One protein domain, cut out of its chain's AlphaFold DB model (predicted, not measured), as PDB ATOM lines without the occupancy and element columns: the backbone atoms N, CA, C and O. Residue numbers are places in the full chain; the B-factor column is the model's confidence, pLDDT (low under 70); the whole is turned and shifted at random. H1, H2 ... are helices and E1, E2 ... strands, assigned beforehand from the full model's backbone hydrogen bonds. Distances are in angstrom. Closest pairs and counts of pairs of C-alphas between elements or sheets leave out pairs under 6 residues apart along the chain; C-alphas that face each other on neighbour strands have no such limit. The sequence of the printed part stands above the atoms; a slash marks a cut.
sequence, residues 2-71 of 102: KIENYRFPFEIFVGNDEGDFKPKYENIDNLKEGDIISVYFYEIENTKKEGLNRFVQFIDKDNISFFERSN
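AT A GLANCE: This is residues 2 to 71 of the 102 residues of an uncharacterized protein of Cytophagaceae bacterium SJW1-29 (UniProt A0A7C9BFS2). There is little regular structure: a small wall of three strands, E1 to E3, with the short helix H1 off one end and a long stretch with no named element, residues 2 to 37, of which residues 25 to 26 pair alongside the edge strand E3. The 70 printed residues hold 21 in named elements, a mixed class, in the order E1, H1, E2, E3. The sheet order is E1, E2, E3, antiparallel. The whole is compact, with a radius of gyration of the C-alphas of 12.6 A and spans of 32 by 28 by 20 A.

HOW THE PARTS SIT: Residues 25 to 26 pair antiparallel with residues 67 to 68 of E3, residues 64 to 68. E1, residues 38 to 41, is antiparallel to E2, residues 56 to 61, at 171 degrees; N 38 and O 60, 2.8 A apart, are within hydrogen-bond range. H1, residues 45 to 50, is not on the sheet; every O i to N i+4 pair in it is within range. E2 and E3 form a hairpin at 164 degrees, with N 61 and O 64 at 2.9 A. Edge strands E1 and E3 are apart.

IN THESE COORDINATES: E1 begins at C-alpha 38 (94.537, 33.939, 171.661). E1 spans 9.9 A, H1 9.1 A, E2 14.5 A and E3 10.8 A, ending at C-alpha 68 (85.866, 41.650, 175.349).

THE WHOLE: The C-alphas farthest apart, Glu 4 and Glu 18, are 36.5 A apart. The printed part has no cut. Residues 15 to 16 and 18 to 19 have pLDDT under 70.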
ATOM      1  N   LYS A   2      94.630  24.882 177.051       73.94
ATOM      2  CA  LYS A   2      95.077  25.580 175.835       73.94
ATOM      3  C   LYS A   2      94.893  24.632 174.649       73.94
ATOM      4  O   LYS A   2      95.292  23.474 174.748       73.94
ATOM      5  N   ILE A   3      94.276  25.104 173.572       73.38
ATOM      6  CA  ILE A   3      94.080  24.344 172.333       73.38
ATOM      7  C   ILE A   3      94.774  25.125 171.226       73.38
ATOM      8  O   ILE A   3      94.458  26.289 171.018       73.38
ATOM      9  N   GLU A   4      95.732  24.501 170.546       76.50
ATOM     10  CA  GLU A   4      96.531  25.183 169.516       76.50
ATOM     11  C   GLU A   4      95.890  25.113 168.126       76.50
ATOM     12  O   GLU A   4      96.104  26.003 167.319       76.50
ATOM     13  N   ASN A   5      95.051  24.101 167.870       77.19
ATOM     14  CA  ASN A   5      94.361  23.907 166.593       77.19
ATOM     15  C   ASN A   5      92.878  23.608 166.825       77.19
ATOM     16  O   ASN A   5      92.448  22.452 166.844       77.19
ATOM     17  N   TYR A   6      92.092  24.659 167.050       85.38
ATOM     18  CA  TYR A   6      90.642  24.538 167.164       85.38
ATOM     19  C   TYR A   6      90.010  24.432 165.769       85.38
ATOM     20  O   TYR A   6      90.329  25.204 164.872       85.38
ATOM     21  N   ARG A   7      89.137  23.438 165.566       85.44
ATOM     22  CA  ARG A   7      88.635  23.057 164.231       85.44
ATOM     23  C   ARG A   7      87.531  23.968 163.693       85.44
ATOM     24  O   ARG A   7      87.320  24.005 162.484       85.44
ATOM     25  N   PHE A   8      86.785  24.625 164.574       88.31
ATOM     26  CA  PHE A   8      85.559  25.326 164.205       88.31
ATOM     27  C   PHE A   8      85.763  26.841 164.182       88.31
ATOM     28  O   PHE A   8      86.505  27.359 165.016       88.31
ATOM     29  N   PRO A   9      85.097  27.568 163.272       89.12
ATOM     30  CA  PRO A   9      85.089  29.020 163.312       89.12
ATOM     31  C   PRO A   9      84.442  29.550 164.599       89.12
ATOM     32  O   PRO A   9      83.624  28.883 165.248       89.12
ATOM     33  N   PHE A  10      84.805  30.785 164.933       90.19
ATOM     34  CA  PHE A  10      84.185  31.560 165.996       90.19
ATOM     35  C   PHE A  10      83.246  32.603 165.396       90.19
ATOM     36  O   PHE A  10      83.635  33.345 164.498       90.19
ATOM     37  N   GLU A  11      82.024  32.669 165.914       88.00
ATOM     38  CA  GLU A  11      81.116  33.781 165.660       88.00
ATOM     39  C   GLU A  11      81.337  34.836 166.740       88.00
ATOM     40  O   GLU A  11      81.344  34.526 167.936       88.00
ATOM     41  N   ILE A  12      81.521  36.080 166.312       85.88
ATOM     42  CA  ILE A  12      81.720  37.207 167.212       85.88
ATOM     43  C   ILE A  12      80.597  38.200 166.972       85.88
ATOM     44  O   ILE A  12      80.353  38.612 165.841       85.88
ATOM     45  N   PHE A  13      79.908  38.571 168.048       77.31
ATOM     46  CA  PHE A  13      78.845  39.559 167.984       77.31
ATOM     47  C   PHE A  13      79.412  40.953 168.237       77.31
ATOM     48  O   PHE A  13      79.955  41.233 169.309       77.31
ATOM     49  N   VAL A  14      79.263  41.808 167.235       75.81
ATOM     50  CA  VAL A  14      79.673  43.207 167.233       75.81
ATOM     51  C   VAL A  14      78.377  44.015 167.254       75.81
ATOM     52  O   VAL A  14      77.650  44.038 166.265       75.81
ATOM     53  N   GLY A  15      78.008  44.534 168.428       69.12
ATOM     54  CA  GLY A  15      76.710  45.175 168.652       69.12
ATOM     55  C   GLY A  15      76.619  46.518 167.933       69.12
ATOM     56  O   GLY A  15      77.061  47.539 168.467       69.12
ATOM     57  N   ASN A  16      76.058  46.513 166.728       66.38
ATOM     58  CA  ASN A  16      76.009  47.682 165.852       66.38
ATOM     59  C   ASN A  16      74.687  48.457 165.944       66.38
ATOM     60  O   ASN A  16      74.670  49.634 165.578       66.38
ATOM     61  N   ASP A  17      73.631  47.857 166.500       71.62
ATOM     62  CA  ASP A  17      72.297  48.460 166.541       71.62
ATOM     63  C   ASP A  17      72.003  49.193 167.867       71.62
ATOM     64  O   ASP A  17      72.631  48.971 168.911       71.62
ATOM     65  N   GLU A  18      71.033  50.115 167.836       61.78
ATOM     66  CA  GLU A  18      70.548  50.790 169.045       61.78
ATOM     67  C   GLU A  18      69.911  49.780 170.011       61.78
ATOM     68  O   GLU A  18      68.944  49.098 169.684       61.78
ATOM     69  N   GLY A  19      70.437  49.722 171.238       64.25
ATOM     70  CA  GLY A  19      69.988  48.785 172.271       64.25
ATOM     71  C   GLY A  19      70.837  47.516 172.387       64.25
ATOM     72  O   GLY A  19      70.657  46.769 173.352       64.25
ATOM     73  N   ASP A  20      71.799  47.302 171.485       71.44
ATOM     74  CA  ASP A  20      72.713  46.170 171.578       71.44
ATOM     75  C   ASP A  20      73.679  46.299 172.759       71.44
ATOM     76  O   ASP A  20      74.232  47.360 173.068       71.44
ATOM     77  N   PHE A  21      73.958  45.161 173.396       70.88
ATOM     78  CA  PHE A  21      75.034  45.061 174.373       70.88
ATOM     79  C   PHE A  21      76.383  45.055 173.657       70.88
ATOM     80  O   PHE A  21      76.940  43.996 173.359       70.88
ATOM     81  N   LYS A  22      76.909  46.253 173.399       75.12
ATOM     82  CA  LYS A  22      78.212  46.439 172.756       75.12
ATOM     83  C   LYS A  22      79.331  45.809 173.576       75.12
ATOM     84  O   LYS A  22      79.296  45.942 174.804       75.12
ATOM     85  N   PRO A  23      80.311  45.140 172.947       77.06
ATOM     86  CA  PRO A  23      81.493  44.654 173.646       77.06
ATOM     87  C   PRO A  23      82.268  45.816 174.282       77.06
ATOM     88  O   PRO A  23      82.161  46.970 173.876       77.06
ATOM     89  N   LYS A  24      83.047  45.516 175.323       76.25
ATOM     90  CA  LYS A  24      83.839  46.524 176.041       76.25
ATOM     91  C   LYS A  24      85.024  47.029 175.208       76.25
ATOM     92  O   LYS A  24      85.412  48.186 175.347       76.25
ATOM     93  N   TYR A  25      85.555  46.174 174.337       76.38
ATOM     94  CA  TYR A  25      86.536  46.522 173.315       76.38
ATOM     95  C   TYR A  25      86.067  45.969 171.972       76.38
ATOM     96  O   TYR A  25      85.638  44.818 171.902       76.38
ATOM     97  N   GLU A  26      86.158  46.788 170.929       74.06
ATOM     98  CA  GLU A  26      85.668  46.479 169.584       74.06
ATOM     99  C   GLU A  26      86.716  46.881 168.543       74.06
ATOM    100  O   GLU A  26      86.503  47.734 167.693       74.06
ATOM    101  N   ASN A  27      87.912  46.306 168.663       83.69
ATOM    102  CA  ASN A  27      89.042  46.611 167.785       83.69
ATOM    103  C   ASN A  27      89.317  45.472 166.796       83.69
ATOM    104  O   ASN A  27      90.427  45.374 166.278       83.69
ATOM    105  N   ILE A  28      88.335  44.596 166.558       84.81
ATOM    106  CA  ILE A  28      88.489  43.405 165.709       84.81
ATOM    107  C   ILE A  28      88.927  43.778 164.294       84.81
ATOM    108  O   ILE A  28      89.762  43.075 163.733       84.81
ATOM    109  N   ASP A  29      88.469  44.914 163.767       84.75
ATOM    110  CA  ASP A  29      88.843  45.403 162.432       84.75
ATOM    111  C   ASP A  29      90.349  45.692 162.279       84.75
ATOM    112  O   ASP A  29      90.857  45.806 161.163       84.75
ATOM    113  N   ASN A  30      91.093  45.790 163.387       87.25
ATOM    114  CA  ASN A  30      92.546  45.962 163.371       87.25
ATOM    115  C   ASN A  30      93.318  44.635 163.256       87.25
ATOM    116  O   ASN A  30      94.542  44.663 163.087       87.25
ATOM    117  N   LEU A  31      92.639  43.489 163.370       87.81
ATOM    118  CA  LEU A  31      93.233  42.174 163.135       87.81
ATOM    119  C   LEU A  31      93.374  41.928 161.631       87.81
ATOM    120  O   LEU A  31      92.489  42.255 160.842       87.81
ATOM    121  N   LYS A  32      94.500  41.338 161.232       91.12
ATOM    122  CA  LYS A  32      94.803  41.025 159.831       91.12
ATOM    123  C   LYS A  32      94.953  39.528 159.623       91.12
ATOM    124  O   LYS A  32      95.292  38.780 160.538       91.12
ATOM    125  N   GLU A  33      94.745  39.094 158.385       88.50
ATOM    126  CA  GLU A  33      95.069  37.727 157.987       88.50
ATOM    127  C   GLU A  33      96.542  37.412 158.293       88.50
ATOM    128  O   GLU A  33      97.436  38.217 158.027       88.50
ATOM    129  N   GLY A  34      96.784  36.235 158.873       88.62
ATOM    130  CA  GLY A  34      98.111  35.808 159.323       88.62
ATOM    131  C   GLY A  34      98.464  36.205 160.760       88.62
ATOM    132  O   GLY A  34      99.478  35.731 161.273       88.62
ATOM    133  N   ASP A  35      97.638  37.008 161.436       90.12
ATOM    134  CA  ASP A  35      97.835  37.306 162.852       90.12
ATOM    135  C   ASP A  35      97.638  36.063 163.729       90.12
ATOM    136  O   ASP A  35      96.694  35.289 163.563       90.12
ATOM    137  N   ILE A  36      98.518  35.905 164.720       90.38
ATOM    138  CA  ILE A  36      98.375  34.890 165.764       90.38
ATOM    139  C   ILE A  36      97.655  35.531 166.944       90.38
ATOM    140  O   ILE A  36      98.156  36.478 167.549       90.38
ATOM    141  N   ILE A  37      96.485  34.998 167.279       91.19
ATOM    142  CA  ILE A  37      95.636  35.493 168.363       91.19
ATOM    143  C   ILE A  37      95.358  34.390 169.382       91.19
ATOM    144  O   ILE A  37      95.374  33.198 169.072       91.19
ATOM    145  N   SER A  38      95.070  34.799 170.610       92.69
ATOM    146  CA  SER A  38      94.537  33.939 171.661       92.69
ATOM    147  C   SER A  38      93.041  34.193 171.797       92.69
ATOM    148  O   SER A  38      92.623  35.310 172.091       92.69
ATOM    149  N   VAL A  39      92.235  33.154 171.591       91.00
ATOM    150  CA  VAL A  39      90.774  33.220 171.728       91.00
ATOM    151  C   VAL A  39      90.356  32.469 172.980       91.00
ATOM    152  O   VAL A  39      90.683  31.293 173.155       91.00
ATOM    153  N   TYR A  40      89.585  33.134 173.830       91.00
ATOM    154  CA  TYR A  40      89.056  32.565 175.060       91.00
ATOM    155  C   TYR A  40      87.552  32.401 174.923       91.00
ATOM    156  O   TYR A  40      86.830  33.360 174.646       91.00
ATOM    157  N   PHE A  41      87.068  31.176 175.094       90.75
ATOM    158  CA  PHE A  41      85.691  30.814 174.790       90.75
ATOM    159  C   PHE A  41      85.181  29.704 175.708       90.75
ATOM    160  O   PHE A  41      85.962  28.969 176.314       90.75
ATOM    161  N   TYR A  42      83.857  29.564 175.773       88.12
ATOM    162  CA  TYR A  42      83.219  28.378 176.341       88.12
ATOM    163  C   TYR A  42      82.862  27.380 175.246       88.12
ATOM    164  O   TYR A  42      82.445  27.751 174.150       88.12
ATOM    165  N   GLU A  43      82.998  26.097 175.554       83.69
ATOM    166  CA  GLU A  43      82.578  25.018 174.669       83.69
ATOM    167  C   GLU A  43      81.460  24.228 175.345       83.69
ATOM    168  O   GLU A  43      81.616  23.755 176.471       83.69
ATOM    169  N   ILE A  44      80.327  24.092 174.657       85.00
ATOM    170  CA  ILE A  44      79.186  23.286 175.104       85.00
ATOM    171  C   ILE A  44      78.870  22.226 174.043       85.00
ATOM    172  O   ILE A  44      79.300  22.339 172.895       85.00
ATOM    173  N   GLU A  45      78.114  21.180 174.383       79.06
ATOM    174  CA  GLU A  45      77.799  20.115 173.412       79.06
ATOM    175  C   GLU A  45      77.155  20.650 172.128       79.06
ATOM    176  O   GLU A  45      77.426  20.143 171.039       79.06
ATOM    177  N   ASN A  46      76.343  21.705 172.239       77.38
ATOM    178  CA  ASN A  46      75.654  22.273 171.090       77.38
ATOM    179  C   ASN A  46      76.612  22.954 170.093       77.38
ATOM    180  O   ASN A  46      76.486  22.740 168.891       77.38
ATOM    181  N   THR A  47      77.644  23.670 170.567       77.00
ATOM    182  CA  THR A  47      78.631  24.308 169.669       77.00
ATOM    183  C   THR A  47      79.437  23.293 168.867       77.00
ATOM    184  O   THR A  47      79.844  23.577 167.743       77.00
ATOM    185  N   LYS A  48      79.649  22.085 169.412       75.50
ATOM    186  CA  LYS A  48      80.325  20.994 168.690       75.50
ATOM    187  C   LYS A  48      79.473  20.427 167.563       75.50
ATOM    188  O   LYS A  48      80.010  20.109 166.508       75.50
ATOM    189  N   LYS A  49      78.164  20.285 167.791       80.06
ATOM    190  CA  LYS A  49      77.221  19.756 166.792       80.06
ATOM    191  C   LYS A  49      77.022  20.725 165.631       80.06
ATOM    192  O   LYS A  49      76.958  20.287 164.490       80.06
ATOM    193  N   GLU A  50      76.956  22.020 165.925       83.38
ATOM    194  CA  GLU A  50      76.786  23.071 164.913       83.38
ATOM    195  C   GLU A  50      78.076  23.373 164.138       83.38
ATOM    196  O   GLU A  50      78.023  23.976 163.071       83.38
ATOM    197  N   GLY A  51      79.237  22.960 164.659       86.81
ATOM    198  CA  GLY A  51      80.530  23.265 164.053       86.81
ATOM    199  C   GLY A  51      80.865  24.759 164.062       86.81
ATOM    200  O   GLY A  51      81.615  25.219 163.207       86.81
ATOM    201  N   LEU A  52      80.306  25.506 165.016       87.88
ATOM    202  CA  LEU A  52      80.454  26.951 165.178       87.88
ATOM    203  C   LEU A  52      80.452  27.289 166.672       87.88
ATOM    204  O   LEU A  52      79.584  26.827 167.418       87.88
ATOM    205  N   ASN A  53      81.405  28.106 167.124       89.25
ATOM    206  CA  ASN A  53      81.444  28.555 168.514       89.25
ATOM    207  C   ASN A  53      81.035  30.027 168.644       89.25
ATOM    208  O   ASN A  53      81.728  30.913 168.161       89.25
ATOM    209  N   ARG A  54      79.926  30.273 169.347       88.00
ATOM    210  CA  ARG A  54      79.333  31.608 169.553       88.00
ATOM    211  C   ARG A  54      79.571  32.168 170.962       88.00
ATOM    212  O   ARG A  54      78.944  33.138 171.384       88.00
ATOM    213  N   PHE A  55      80.427  31.515 171.750       88.00
ATOM    214  CA  PHE A  55      80.658  31.839 173.160       88.00
ATOM    215  C   PHE A  55      82.064  32.384 173.414       88.00
ATOM    216  O   PHE A  55      82.605  32.196 174.510       88.00
ATOM    217  N   VAL A  56      82.633  33.096 172.439       89.94
ATOM    218  CA  VAL A  56      83.845  33.894 172.646       89.94
ATOM    219  C   VAL A  56      83.604  34.897 173.774       89.94
ATOM    220  O   VAL A  56      82.571  35.569 173.830       89.94
ATOM    221  N   GLN A  57      84.548  34.946 174.706       88.25
ATOM    222  CA  GLN A  57      84.553  35.858 175.844       88.25
ATOM    223  C   GLN A  57      85.535  36.999 175.601       88.25
ATOM    224  O   GLN A  57      85.170  38.154 175.790       88.25
ATOM    225  N   PHE A  58      86.753  36.685 175.154       90.25
ATOM    226  CA  PHE A  58      87.752  37.692 174.815       90.25
ATOM    227  C   PHE A  58      88.755  37.190 173.773       90.25
ATOM    228  O   PHE A  58      88.953  35.979 173.618       90.25
ATOM    229  N   ILE A  59      89.341  38.133 173.037       91.56
ATOM    230  CA  ILE A  59      90.370  37.894 172.019       91.56
ATOM    231  C   ILE A  59      91.553  38.803 172.313       91.56
ATOM    232  O   ILE A  59      91.402  40.027 172.304       91.56
ATOM    233  N   ASP A  60      92.719  38.190 172.482       92.31
ATOM    234  CA  ASP A  60      93.968  38.882 172.776       92.31
ATOM    235  C   ASP A  60      95.010  38.635 171.685       92.31
ATOM    236  O   ASP A  60      95.150  37.524 171.167       92.31
ATOM    237  N   LYS A  61      95.810  39.660 171.400       92.19
ATOM    238  CA  LYS A  61      97.030  39.574 170.592       92.19
ATOM    239  C   LYS A  61      98.142  40.288 171.349       92.19
ATOM    240  O   LYS A  61      97.978  41.449 171.708       92.19
ATOM    241  N   ASP A  62      99.238  39.594 171.644       89.56
ATOM    242  CA  ASP A  62     100.404  40.156 172.348       89.56
ATOM    243  C   ASP A  62     100.065  40.894 173.665       89.56
ATOM    244  O   ASP A  62     100.609  41.955 173.962       89.56
ATOM    245  N   ASN A  63      99.157  40.329 174.475       85.19
ATOM    246  CA  ASN A  63      98.612  40.922 175.713       85.19
ATOM    247  C   ASN A  63      97.779  42.204 175.526       85.19
ATOM    248  O   ASN A  63      97.507  42.914 176.495       85.19
ATOM    249  N   ILE A  64      97.349  42.501 174.303       88.62
ATOM    250  CA  ILE A  64      96.403  43.573 174.000       88.62
ATOM    251  C   ILE A  64      95.048  42.928 173.710       88.62
ATOM    252  O   ILE A  64      94.957  42.048 172.858       88.62
ATOM    253  N   SER A  65      94.002  43.374 174.410       88.31
ATOM    254  CA  SER A  65      92.628  42.903 174.206       88.31
ATOM    255  C   SER A  65      91.993  43.604 173.004       88.31
ATOM    256  O   SER A  65      91.832  44.827 172.997       88.31
ATOM    257  N   PHE A  66      91.598  42.823 172.002       89.12
ATOM    258  CA  PHE A  66      90.928  43.291 170.782       89.12
ATOM    259  C   PHE A  66      89.408  43.145 170.863       89.12
ATOM    260  O   PHE A  66      88.680  43.908 170.225       89.12
ATOM    261  N   PHE A  67      88.935  42.198 171.671       89.44
ATOM    262  CA  PHE A  67      87.522  41.957 171.918       89.44
ATOM    263  C   PHE A  67      87.314  41.523 173.363       89.44
ATOM    264  O   PHE A  67      87.992  40.615 173.829       89.44
ATOM    265  N   GLU A  68      86.340  42.119 174.044       88.31
ATOM    266  CA  GLU A  68      85.866  41.650 175.349       88.31
ATOM    267  C   GLU A  68      84.341  41.710 175.354       88.31
ATOM    268  O   GLU A  68      83.742  42.785 175.234       88.31
ATOM    269  N   ARG A  69      83.700  40.548 175.484       83.31
ATOM    270  CA  ARG A  69      82.246  40.439 175.523       83.31
ATOM    271  C   ARG A  69      81.702  41.247 176.698       83.31
ATOM    272  O   ARG A  69      82.141  41.099 177.836       83.31
ATOM    273  N   SER A  70      80.692  42.068 176.433       77.81
ATOM    274  CA  SER A  70      80.044  42.830 177.496       77.81
ATOM    275  C   SER A  70      79.264  41.931 178.445       77.81
ATOM    276  O   SER A  70      78.544  41.013 178.042       77.81
ATOM    277  N   ASN A  71      79.402  42.213 179.740       72.75
ATOM    278  CA  ASN A  71      78.758  41.467 180.811       72.75
ATOM    279  C   ASN A  71      77.304  41.930 181.023       72.75
ATOM    280  O   ASN A  71      76.922  42.388 182.103       72.75
TER     281      ASN A  71